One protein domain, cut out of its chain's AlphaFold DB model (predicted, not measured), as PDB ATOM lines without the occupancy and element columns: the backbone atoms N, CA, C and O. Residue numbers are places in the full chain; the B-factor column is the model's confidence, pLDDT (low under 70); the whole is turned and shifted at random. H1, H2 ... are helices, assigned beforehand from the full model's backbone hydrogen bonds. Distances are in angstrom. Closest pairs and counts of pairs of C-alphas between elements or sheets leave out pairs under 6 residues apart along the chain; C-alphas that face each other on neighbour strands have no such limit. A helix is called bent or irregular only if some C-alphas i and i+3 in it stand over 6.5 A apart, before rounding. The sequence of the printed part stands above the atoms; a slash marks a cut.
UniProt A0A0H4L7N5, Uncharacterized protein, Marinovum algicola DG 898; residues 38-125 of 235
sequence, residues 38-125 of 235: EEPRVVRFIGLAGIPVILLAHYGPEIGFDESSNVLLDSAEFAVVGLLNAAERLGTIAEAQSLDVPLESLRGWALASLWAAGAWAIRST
ATOM      1  N   GLU A  38      27.182  39.305  37.274       56.16
ATOM      2  CA  GLU A  38      27.218  40.053  36.007       56.16
ATOM      3  C   GLU A  38      28.334  39.558  35.075       56.16
ATOM      4  O   GLU A  38      28.151  39.439  33.866       56.16
ATOM      5  N   GLU A  39      29.484  39.209  35.645       56.03
ATOM      6  CA  GLU A  39      30.666  38.770  34.908       56.03
ATOM      7  C   GLU A  39      30.491  37.406  34.214       56.03
ATOM      8  O   GLU A  39      30.744  37.318  33.009       56.03
ATOM      9  N   PRO A  40      30.001  36.341  34.885       58.94
ATOM     10  CA  PRO A  40      29.676  35.100  34.190       58.94
ATOM     11  C   PRO A  40      28.552  35.275  33.160       58.94
ATOM     12  O   PRO A  40      28.593  34.600  32.135       58.94
ATOM     13  N   ARG A  41      27.581  36.183  33.361       58.03
ATOM     14  CA  ARG A  41      26.531  36.451  32.358       58.03
ATOM     15  C   ARG A  41      27.072  37.125  31.103       58.03
ATOM     16  O   ARG A  41      26.751  36.671  30.012       58.03
ATOM     17  N   VAL A  42      27.900  38.160  31.237       59.72
ATOM     18  CA  VAL A  42      28.485  38.871  30.085       59.72
ATOM     19  C   VAL A  42      29.428  37.961  29.302       59.72
ATOM     20  O   VAL A  42      29.356  37.927  28.078       59.72
ATOM     21  N   VAL A  43      30.253  37.157  29.983       60.22
ATOM     22  CA  VAL A  43      31.122  36.175  29.310       60.22
ATOM     23  C   VAL A  43      30.308  35.101  28.603       60.22
ATOM     24  O   VAL A  43      30.627  34.753  27.471       60.22
ATOM     25  N   ARG A  44      29.244  34.591  29.235       60.78
ATOM     26  CA  ARG A  44      28.325  33.655  28.577       60.78
ATOM     27  C   ARG A  44      27.676  34.297  27.359       60.78
ATOM     28  O   ARG A  44      27.631  33.653  26.327       60.78
ATOM     29  N   PHE A  45      27.251  35.555  27.437       61.16
ATOM     30  CA  PHE A  45      26.680  36.261  26.290       61.16
ATOM     31  C   PHE A  45      27.690  36.444  25.153       61.16
ATOM     32  O   PHE A  45      27.391  36.082  24.024       61.16
ATOM     33  N   ILE A  46      28.896  36.944  25.424       64.81
ATOM     34  CA  ILE A  46      29.910  37.196  24.383       64.81
ATOM     35  C   ILE A  46      30.452  35.879  23.801       64.81
ATOM     36  O   ILE A  46      30.636  35.751  22.590       64.81
ATOM     37  N   GLY A  47      30.684  34.882  24.658       62.00
ATOM     38  CA  GLY A  47      31.171  33.566  24.254       62.00
ATOM     39  C   GLY A  47      30.124  32.750  23.498       62.00
ATOM     40  O   GLY A  47      30.439  32.204  22.447       62.00
ATOM     41  N   LEU A  48      28.880  32.690  23.989       65.88
ATOM     42  CA  LEU A  48      27.823  31.854  23.405       65.88
ATOM     43  C   LEU A  48      27.066  32.525  22.263       65.88
ATOM     44  O   LEU A  48      26.541  31.799  21.434       65.88
ATOM     45  N   ALA A  49      27.001  33.859  22.177       70.69
ATOM     46  CA  ALA A  49      26.333  34.519  21.049       70.69
ATOM     47  C   ALA A  49      27.199  34.534  19.779       70.69
ATOM     48  O   ALA A  49      26.662  34.516  18.678       70.69
ATOM     49  N   GLY A  50      28.532  34.532  19.911       73.88
ATOM     50  CA  GLY A  50      29.433  34.516  18.753       73.88
ATOM     51  C   GLY A  50      29.482  33.168  18.027       73.88
ATOM     52  O   GLY A  50      29.588  33.136  16.806       73.88
ATOM     53  N   ILE A  51      29.340  32.058  18.761       78.25
ATOM     54  CA  ILE A  51      29.330  30.695  18.202       78.25
ATOM     55  C   ILE A  51      28.251  30.513  17.116       78.25
ATOM     56  O   ILE A  51      28.623  30.179  15.993       78.25
ATOM     57  N   PRO A  52      26.950  30.756  17.372       76.94
ATOM     58  CA  PRO A  52      25.918  30.582  16.359       76.94
ATOM     59  C   PRO A  52      26.130  31.518  15.169       76.94
ATOM     60  O   PRO A  52      25.937  31.085  14.044       76.94
ATOM     61  N   VAL A  53      26.622  32.746  15.363       81.12
ATOM     62  CA  VAL A  53      26.933  33.657  14.242       81.12
ATOM     63  C   VAL A  53      28.017  33.075  13.325       81.12
ATOM     64  O   VAL A  53      27.862  33.084  12.106       81.12
ATOM     65  N   ILE A  54      29.097  32.534  13.896       81.75
ATOM     66  CA  ILE A  54      30.190  31.913  13.129       81.75
ATOM     67  C   ILE A  54      29.699  30.670  12.380       81.75
ATOM     68  O   ILE A  54      30.058  30.481  11.214       81.75
ATOM     69  N   LEU A  55      28.878  29.842  13.034       82.00
ATOM     70  CA  LEU A  55      28.305  28.639  12.429       82.00
ATOM     71  C   LEU A  55      27.346  28.993  11.293       82.00
ATOM     72  O   LEU A  55      27.458  28.422  10.216       82.00
ATOM     73  N   LEU A  56      26.470  29.980  11.475       82.69
ATOM     74  CA  LEU A  56      25.562  30.436  10.424       82.69
ATOM     75  C   LEU A  56      26.297  31.047   9.232       82.69
ATOM     76  O   LEU A  56      25.887  30.840   8.099       82.69
ATOM     77  N   ALA A  57      27.420  31.729   9.453       81.69
ATOM     78  CA  ALA A  57      28.232  32.247   8.354       81.69
ATOM     79  C   ALA A  57      28.893  31.143   7.500       81.69
ATOM     80  O   ALA A  57      29.242  31.403   6.354       81.69
ATOM     81  N   HIS A  58      29.098  29.940   8.050       81.06
ATOM     82  CA  HIS A  58      29.773  28.832   7.354       81.06
ATOM     83  C   HIS A  58      28.834  27.702   6.913       81.06
ATOM     84  O   HIS A  58      29.168  26.971   5.986       81.06
ATOM     85  N   TYR A  59      27.695  27.535   7.585       81.38
ATOM     86  CA  TYR A  59      26.747  26.437   7.368       81.38
ATOM     87  C   TYR A  59      25.316  26.925   7.108       81.38
ATOM     88  O   TYR A  59      24.416  26.108   6.901       81.38
ATOM     89  N   GLY A  60      25.096  28.242   7.146       77.69
ATOM     90  CA  GLY A  60      23.818  28.851   6.821       77.69
ATOM     91  C   GLY A  60      23.405  28.546   5.379       77.69
ATOM     92  O   GLY A  60      24.267  28.433   4.505       77.69
ATOM     93  N   PRO A  61      22.101  28.380   5.122       74.06
ATOM     94  CA  PRO A  61      21.597  28.174   3.771       74.06
ATOM     95  C   PRO A  61      21.861  29.402   2.883       74.06
ATOM     96  O   PRO A  61      21.861  30.537   3.358       74.06
ATOM     97  N   GLU A  62      22.050  29.196   1.581       69.12
ATOM     98  CA  GLU A  62      22.065  30.296   0.610       69.12
ATOM     99  C   GLU A  62      20.634  30.836   0.459       69.12
ATOM    100  O   GLU A  62      19.841  30.308  -0.316       69.12
ATOM    101  N   ILE A  63      20.262  31.846   1.251       61.03
ATOM    102  CA  ILE A  63      18.927  32.456   1.183       61.03
ATOM    103  C   ILE A  63      18.972  33.732   0.340       61.03
ATOM    104  O   ILE A  63      19.744  34.649   0.617       61.03
ATOM    105  N   GLY A  64      18.086  33.810  -0.654       55.47
ATOM    106  CA  GLY A  64      17.570  35.082  -1.151       55.47
ATOM    107  C   GLY A  64      16.394  35.494  -0.270       55.47
ATOM    108  O   GLY A  64      15.390  34.790  -0.241       55.47
ATOM    109  N   PHE A  65      16.537  36.571   0.501       56.59
ATOM    110  CA  PHE A  65      15.434  37.085   1.316       56.59
ATOM    111  C   PHE A  65      14.356  37.658   0.387       56.59
ATOM    112  O   PHE A  65      14.647  38.552  -0.408       56.59
ATOM    113  N   ASP A  66      13.136  37.128   0.464       61.12
ATOM    114  CA  ASP A  66      11.976  37.658  -0.252       61.12
ATOM    115  C   ASP A  66      11.506  38.941   0.457       61.12
ATOM    116  O   ASP A  66      11.317  38.955   1.671       61.12
ATOM    117  N   GLU A  67      11.324  40.046  -0.271       61.38
ATOM    118  CA  GLU A  67      10.917  41.336   0.316       61.38
ATOM    119  C   GLU A  67       9.522  41.291   0.968       61.38
ATOM    120  O   GLU A  67       9.158  42.196   1.723       61.38
ATOM    121  N   SER A  68       8.732  40.248   0.692       66.56
ATOM    122  CA  SER A  68       7.371  40.071   1.212       66.56
ATOM    123  C   SER A  68       7.272  39.260   2.512       66.56
ATOM    124  O   SER A  68       6.183  39.165   3.090       66.56
ATOM    125  N   SER A  69       8.373  38.680   2.995       65.69
ATOM    126  CA  SER A  69       8.361  37.745   4.118       65.69
ATOM    127  C   SER A  69       8.503  38.419   5.488       65.69
ATOM    128  O   SER A  69       8.912  39.575   5.648       65.69
ATOM    129  N   ASN A  70       8.138  37.680   6.539       75.38
ATOM    130  CA  ASN A  70       8.324  38.150   7.903       75.38
ATOM    131  C   ASN A  70       9.788  37.957   8.309       75.38
ATOM    132  O   ASN A  70      10.188  36.866   8.704       75.38
ATOM    133  N   VAL A  71      10.549  39.052   8.296       69.25
ATOM    134  CA  VAL A  71      11.988  39.096   8.611       69.25
ATOM    135  C   VAL A  71      12.363  38.322   9.882       69.25
ATOM    136  O   VAL A  71      13.421  37.696   9.924       69.25
ATOM    137  N   LEU A  72      11.523  38.333  10.924       68.69
ATOM    138  CA  LEU A  72      11.805  37.597  12.164       68.69
ATOM    139  C   LEU A  72      11.670  36.080  11.994       68.69
ATOM    140  O   LEU A  72      12.453  35.338  12.587       68.69
ATOM    141  N   LEU A  73      10.688  35.631  11.213       73.69
ATOM    142  CA  LEU A  73      10.449  34.214  10.954       73.69
ATOM    143  C   LEU A  73      11.534  33.649  10.032       73.69
ATOM    144  O   LEU A  73      12.131  32.632  10.367       73.69
ATOM    145  N   ASP A  74      11.878  34.374   8.970       71.06
ATOM    146  CA  ASP A  74      12.942  34.003   8.032       71.06
ATOM    147  C   ASP A  74      14.312  33.956   8.710       71.06
ATOM    148  O   ASP A  74      15.102  33.040   8.489       71.06
ATOM    149  N   SER A  75      14.589  34.915   9.599       69.75
ATOM    150  CA  SER A  75      15.821  34.905  10.396       69.75
ATOM    151  C   SER A  75      15.876  33.702  11.341       69.75
ATOM    152  O   SER A  75      16.948  33.133  11.555       69.75
ATOM    153  N   ALA A  76      14.737  33.310  11.923       72.81
ATOM    154  CA  ALA A  76      14.657  32.142  12.796       72.81
ATOM    155  C   ALA A  76      14.828  30.838  12.006       72.81
ATOM    156  O   ALA A  76      15.564  29.958  12.447       72.81
ATOM    157  N   GLU A  77      14.211  30.729  10.831       78.06
ATOM    158  CA  GLU A  77      14.349  29.575   9.943       78.06
ATOM    159  C   GLU A  77      15.788  29.433   9.434       78.06
ATOM    160  O   GLU A  77      16.386  28.368   9.588       78.06
ATOM    161  N   PHE A  78      16.396  30.524   8.960       77.94
ATOM    162  CA  PHE A  78      17.815  30.573   8.598       77.94
ATOM    163  C   PHE A  78      18.707  30.085   9.743       77.94
ATOM    164  O   PHE A  78      19.601  29.260   9.538       77.94
ATOM    165  N   ALA A  79      18.446  30.568  10.963       77.00
ATOM    166  CA  ALA A  79      19.213  30.184  12.138       77.00
ATOM    167  C   ALA A  79      19.062  28.690  12.470       77.00
ATOM    168  O   ALA A  79      20.049  28.014  12.758       77.00
ATOM    169  N   VAL A  80      17.841  28.157  12.419       79.56
ATOM    170  CA  VAL A  80      17.565  26.743  12.713       79.56
ATOM    171  C   VAL A  80      18.207  25.836  11.667       79.56
ATOM    172  O   VAL A  80      18.927  24.908  12.033       79.56
ATOM    173  N   VAL A  81      18.009  26.124  10.380       81.06
ATOM    174  CA  VAL A  81      18.556  25.322   9.276       81.06
ATOM    175  C   VAL A  81      20.083  25.349   9.289       81.06
ATOM    176  O   VAL A  81      20.716  24.298   9.224       81.06
ATOM    177  N   GLY A  82      20.698  26.523   9.454       78.75
ATOM    178  CA  GLY A  82      22.157  26.623   9.495       78.75
ATOM    179  C   GLY A  82      22.787  25.903  10.693       78.75
ATOM    180  O   GLY A  82      23.858  25.308  10.564       78.75
ATOM    181  N   LEU A  83      22.120  25.889  11.854       80.62
ATOM    182  CA  LEU A  83      22.578  25.123  13.019       80.62
ATOM    183  C   LEU A  83      22.392  23.609  12.841       80.62
ATOM    184  O   LEU A  83      23.262  22.847  13.266       80.62
ATOM    185  N   LEU A  84      21.307  23.167  12.198       81.94
ATOM    186  CA  LEU A  84      21.098  21.755  11.858       81.94
ATOM    187  C   LEU A  84      22.160  21.257  10.875       81.94
ATOM    188  O   LEU A  84      22.774  20.226  11.134       81.94
ATOM    189  N   ASN A  85      22.466  22.033   9.832       82.81
ATOM    190  CA  ASN A  85      23.550  21.728   8.894       82.81
ATOM    191  C   ASN A  85      24.898  21.605   9.620       82.81
ATOM    192  O   ASN A  85      25.667  20.677   9.373       82.81
ATOM    193  N   ALA A  86      25.190  22.518  10.550       79.94
ATOM    194  CA  ALA A  86      26.411  22.460  11.349       79.94
ATOM    195  C   ALA A  86      26.484  21.186  12.212       79.94
ATOM    196  O   ALA A  86      27.557  20.590  12.337       79.94
ATOM    197  N   ALA A  87      25.358  20.764  12.799       79.94
ATOM    198  CA  ALA A  87      25.261  19.549  13.606       79.94
ATOM    199  C   ALA A  87      25.382  18.274  12.758       79.94
ATOM    200  O   ALA A  87      26.097  17.353  13.148       79.94
ATOM    201  N   GLU A  88      24.756  18.237  11.582       81.12
ATOM    202  CA  GLU A  88      24.870  17.129  10.630       81.12
ATOM    203  C   GLU A  88      26.330  16.914  10.219       81.12
ATOM    204  O   GLU A  88      26.829  15.789  10.247       81.12
ATOM    205  N   ARG A  89      27.074  18.000   9.963       74.12
ATOM    206  CA  ARG A  89      28.515  17.915   9.682       74.12
ATOM    207  C   ARG A  89      29.300  17.295  10.838       74.12
ATOM    208  O   ARG A  89      30.146  16.447  10.579       74.12
ATOM    209  N   LEU A  90      29.003  17.625  12.095       72.06
ATOM    210  CA  LEU A  90      29.627  16.938  13.238       72.06
ATOM    211  C   LEU A  90      29.230  15.460  13.329       72.06
ATOM    212  O   LEU A  90      30.083  14.632  13.637       72.06
ATOM    213  N   GLY A  91      27.969  15.126  13.046       68.62
ATOM    214  CA  GLY A  91      27.475  13.745  13.030       68.62
ATOM    215  C   GLY A  91      28.222  12.881  12.016       68.62
ATOM    216  O   GLY A  91      28.767  11.842  12.381       68.62
ATOM    217  N   THR A  92      28.373  13.373  10.782       70.56
ATOM    218  CA  THR A  92      29.128  12.668   9.727       70.56
ATOM    219  C   THR A  92      30.593  12.421  10.100       70.56
ATOM    220  O   THR A  92      31.177  11.424   9.690       70.56
ATOM    221  N   ILE A  93      31.183  13.295  10.919       65.31
ATOM    222  CA  ILE A  93      32.564  13.175  11.404       65.31
ATOM    223  C   ILE A  93      32.663  12.185  12.562       65.31
ATOM    224  O   ILE A  93      33.620  11.422  12.630       65.31
ATOM    225  N   ALA A  94      31.687  12.178  13.471       64.94
ATOM    226  CA  ALA A  94      31.640  11.217  14.569       64.94
ATOM    227  C   ALA A  94      31.462   9.774  14.062       64.94
ATOM    228  O   ALA A  94      31.968   8.836  14.677       64.94
ATOM    229  N   GLU A  95      30.763   9.603  12.939       66.62
ATOM    230  CA  GLU A  95      30.572   8.314  12.268       66.62
ATOM    231  C   GLU A  95      31.773   7.913  11.397       66.62
ATOM    232  O   GLU A  95      32.073   6.723  11.259       66.62
ATOM    233  N   ALA A  96      32.504   8.886  10.848       61.91
ATOM    234  CA  ALA A  96      33.733   8.647  10.104       61.91
ATOM    235  C   ALA A  96      34.879   8.257  11.056       61.91
ATOM    236  O   ALA A  96      35.561   9.094  11.639       61.91
ATOM    237  N   GLN A  97      35.149   6.957  11.186       55.53
ATOM    238  CA  GLN A  97      36.281   6.427  11.966       55.53
ATOM    239  C   GLN A  97      37.670   6.682  11.328       55.53
ATOM    240  O   GLN A  97      38.659   6.087  11.761       55.53
ATOM    241  N   SER A  98      37.784   7.536  10.304       56.59
ATOM    242  CA  SER A  98      39.038   7.840   9.600       56.59
ATOM    243  C   SER A  98      39.372   9.337   9.614       56.59
ATOM    244  O   SER A  98      38.497  10.196   9.659       56.59
ATOM    245  N   LEU A  99      40.673   9.655   9.555       53.34
ATOM    246  CA  LEU A  99      41.212  11.026   9.534       53.34
ATOM    247  C   LEU A  99      40.927  11.801   8.226       53.34
ATOM    248  O   LEU A  99      41.345  12.952   8.110       53.34
ATOM    249  N   ASP A 100      40.221  11.208   7.260       57.34
ATOM    250  CA  ASP A 100      39.993  11.761   5.914       57.34
ATOM    251  C   ASP A 100      38.758  12.675   5.846       57.34
ATOM    252  O   ASP A 100      37.968  12.642   4.900       57.34
ATOM    253  N   VAL A 101      38.558  13.506   6.867       58.59
ATOM    254  CA  VAL A 101      37.496  14.515   6.850       58.59
ATOM    255  C   VAL A 101      38.011  15.757   6.112       58.59
ATOM    256  O   VAL A 101      39.040  16.313   6.507       58.59
ATOM    257  N   PRO A 102      37.316  16.258   5.073       61.59
ATOM    258  CA  PRO A 102      37.742  17.461   4.367       61.59
ATOM    259  C   PRO A 102      37.773  18.662   5.324       61.59
ATOM    260  O   PRO A 102      36.759  19.013   5.931       61.59
ATOM    261  N   LEU A 103      38.935  19.314   5.437       62.22
ATOM    262  CA  LEU A 103      39.201  20.456   6.334       62.22
ATOM    263  C   LEU A 103      38.195  21.609   6.179       62.22
ATOM    264  O   LEU A 103      37.906  22.327   7.136       62.22
ATOM    265  N   GLU A 104      37.632  21.768   4.983       65.31
ATOM    266  CA  GLU A 104      36.601  22.759   4.668       65.31
ATOM    267  C   GLU A 104      35.322  22.541   5.485       65.31
ATOM    268  O   GLU A 104      34.704  23.508   5.928       65.31
ATOM    269  N   SER A 105      34.976  21.285   5.786       66.12
ATOM    270  CA  SER A 105      33.797  20.944   6.591       66.12
ATOM    271  C   SER A 105      33.969  21.283   8.078       66.12
ATOM    272  O   SER A 105      32.982  21.533   8.770       66.12
ATOM    273  N   LEU A 106      35.214  21.374   8.559       70.25
ATOM    274  CA  LEU A 106      35.574  21.657   9.952       70.25
ATOM    275  C   LEU A 106      35.877  23.133  10.227       70.25
ATOM    276  O   LEU A 106      35.955  23.537  11.388       70.25
ATOM    277  N   ARG A 107      36.048  23.951   9.187       78.25
ATOM    278  CA  ARG A 107      36.516  25.338   9.318       78.25
ATOM    279  C   ARG A 107      35.616  26.189  10.220       78.25
ATOM    280  O   ARG A 107      36.138  26.903  11.078       78.25
ATOM    281  N   GLY A 108      34.294  26.076  10.078       77.88
ATOM    282  CA  GLY A 108      33.329  26.802  10.912       77.88
ATOM    283  C   GLY A 108      33.397  26.388  12.386       77.88
ATOM    284  O   GLY A 108      33.466  27.243  13.269       77.88
ATOM    285  N   TRP A 109      33.480  25.084  12.661       80.44
ATOM    286  CA  TRP A 109      33.625  24.545  14.020       80.44
ATOM    287  C   TRP A 109      34.978  24.865  14.669       80.44
ATOM    288  O   TRP A 109      35.030  25.175  15.863       80.44
ATOM    289  N   ALA A 110      36.069  24.859  13.903       79.12
ATOM    290  CA  ALA A 110      37.390  25.260  14.379       79.12
ATOM    291  C   ALA A 110      37.416  26.747  14.777       79.12
ATOM    292  O   ALA A 110      37.903  27.092  15.855       79.12
ATOM    293  N   LEU A 111      36.827  27.623  13.955       81.50
ATOM    294  CA  LEU A 111      36.673  29.051  14.259       81.50
ATOM    295  C   LEU A 111      35.767  29.296  15.470       81.50
ATOM    296  O   LEU A 111      36.118  30.096  16.337       81.50
ATOM    297  N   ALA A 112      34.643  28.584  15.574       80.25
ATOM    298  CA  ALA A 112      33.753  28.671  16.730       80.25
ATOM    299  C   ALA A 112      34.457  28.233  18.028       80.25
ATOM    300  O   ALA A 112      34.315  28.879  19.067       80.25
ATOM    301  N   SER A 113      35.280  27.183  17.959       79.75
ATOM    302  CA  SER A 113      36.074  26.695  19.092       79.75
ATOM    303  C   SER A 113      37.166  27.687  19.495       79.75
ATOM    304  O   SER A 113      37.348  27.957  20.683       79.75
ATOM    305  N   LEU A 114      37.855  28.289  18.519       80.12
ATOM    306  CA  LEU A 114      38.850  29.335  18.763       80.12
ATOM    307  C   LEU A 114      38.209  30.581  19.392       80.12
ATOM    308  O   LEU A 114      38.777  31.156  20.319       80.12
ATOM    309  N   TRP A 115      37.011  30.968  18.945       80.94
ATOM    310  CA  TRP A 115      36.238  32.053  19.551       80.94
ATOM    311  C   TRP A 115      35.874  31.747  21.002       80.94
ATOM    312  O   TRP A 115      36.098  32.577  21.883       80.94
ATOM    313  N   ALA A 116      35.362  30.544  21.275       76.56
ATOM    314  CA  ALA A 116      35.028  30.111  22.627       76.56
ATOM    315  C   ALA A 116      36.263  30.113  23.545       76.56
ATOM    316  O   ALA A 116      36.203  30.627  24.664       76.56
ATOM    317  N   ALA A 117      37.400  29.614  23.051       74.44
ATOM    318  CA  ALA A 117      38.676  29.638  23.761       74.44
ATOM    319  C   ALA A 117      39.180  31.071  23.997       74.44
ATOM    320  O   ALA A 117      39.639  31.384  25.092       74.44
ATOM    321  N   GLY A 118      39.038  31.964  23.014       74.31
ATOM    322  CA  GLY A 118      39.375  33.383  23.133       74.31
ATOM    323  C   GLY A 118      38.497  34.110  24.154       74.31
ATOM    324  O   GLY A 118      39.014  34.816  25.016       74.31
ATOM    325  N   ALA A 119      37.183  33.887  24.133       72.06
ATOM    326  CA  ALA A 119      36.257  34.428  25.128       72.06
ATOM    327  C   ALA A 119      36.578  33.911  26.542       72.06
ATOM    328  O   ALA A 119      36.532  34.671  27.516       72.06
ATOM    329  N   TRP A 120      36.962  32.637  26.660       71.31
ATOM    330  CA  TRP A 120      37.416  32.048  27.918       71.31
ATOM    331  C   TRP A 120      38.767  32.616  28.385       71.31
ATOM    332  O   TRP A 120      38.927  32.912  29.568       71.31
ATOM    333  N   ALA A 121      39.711  32.852  27.474       67.94
ATOM    334  CA  ALA A 121      40.989  33.495  27.776       67.94
ATOM    335  C   ALA A 121      40.804  34.960  28.206       67.94
ATOM    336  O   ALA A 121      41.404  35.413  29.175       67.94
ATOM    337  N   ILE A 122      39.906  35.701  27.557       64.44
ATOM    338  CA  ILE A 122      39.557  37.065  27.972       64.44
ATOM    339  C   ILE A 122      38.982  37.047  29.394       64.44
ATOM    340  O   ILE A 122      39.363  37.889  30.204       64.44
ATOM    341  N   ARG A 123      38.167  36.042  29.749       64.38
ATOM    342  CA  ARG A 123      37.715  35.820  31.133       64.38
ATOM    343  C   ARG A 123      38.852  35.516  32.106       64.38
ATOM    344  O   ARG A 123      38.801  35.994  33.234       64.38
ATOM    345  N   SER A 124      39.837  34.708  31.725       63.34
ATOM    346  CA  SER A 124      40.959  34.386  32.616       63.34
ATOM    347  C   SER A 124      41.937  35.554  32.789       63.34
ATOM    348  O   SER A 124      42.760  35.547  33.705       63.34
ATOM    349  N   THR A 125      41.814  36.596  31.964       60.12
ATOM    350  CA  THR A 125      42.559  37.848  32.106       60.12
ATOM    351  C   THR A 125      41.760  38.916  32.858       60.12
ATOM    352  O   THR A 125      40.552  39.062  32.691       60.12
TER     353      THR A 125
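What this domain is: This is residues 38 to 125 of the 235 residues of an uncharacterized protein of Marinovum algicola DG 898 (UniProt A0A0H4L7N5). H1 and H3 lie side by side, running opposite ways, and H2 lies across the later part of H1, residues 52 to 59. The 88 printed residues have three named helices, H1 to H3 in order, and no named strand: all helix. The whole is flat, 47 by 43 by 16 A, and loose, with a radius of gyration of the C-alphas of 15.6 A.

How they stand to each other: H1, residues 38 to 59, touches H2, residues 71 to 95, about perpendicular at 80 degrees; closest are C-alphas Tyr 59 and Gly 82, 5.1 A. H1 touches H3, residues 103 to 124, at a shallow tilt of 12 degrees, opposite ways; closest are C-alphas Ile 51 and Ala 112, 5.1 A. O i to N i+4 pairs are within hydrogen-bond range throughout H2, 14 of 18 in H1 and 16 of 18 in H3.

Where its parts are: H1 runs 31.7 A from C-alpha 38 at (27.218, 40.053, 36.007). H2 spans 36.1 A. H3, irregular with C-alphas 105 and 108 7.3 A apart, runs 29.8 A to C-alpha 124 at (40.959, 34.386, 32.616).

The domain as a whole: The printed part has no cut. The link H1 to H2 is long, 11 residues. Of the printed residues, 41 have pLDDT under 70, among them 93 to 105.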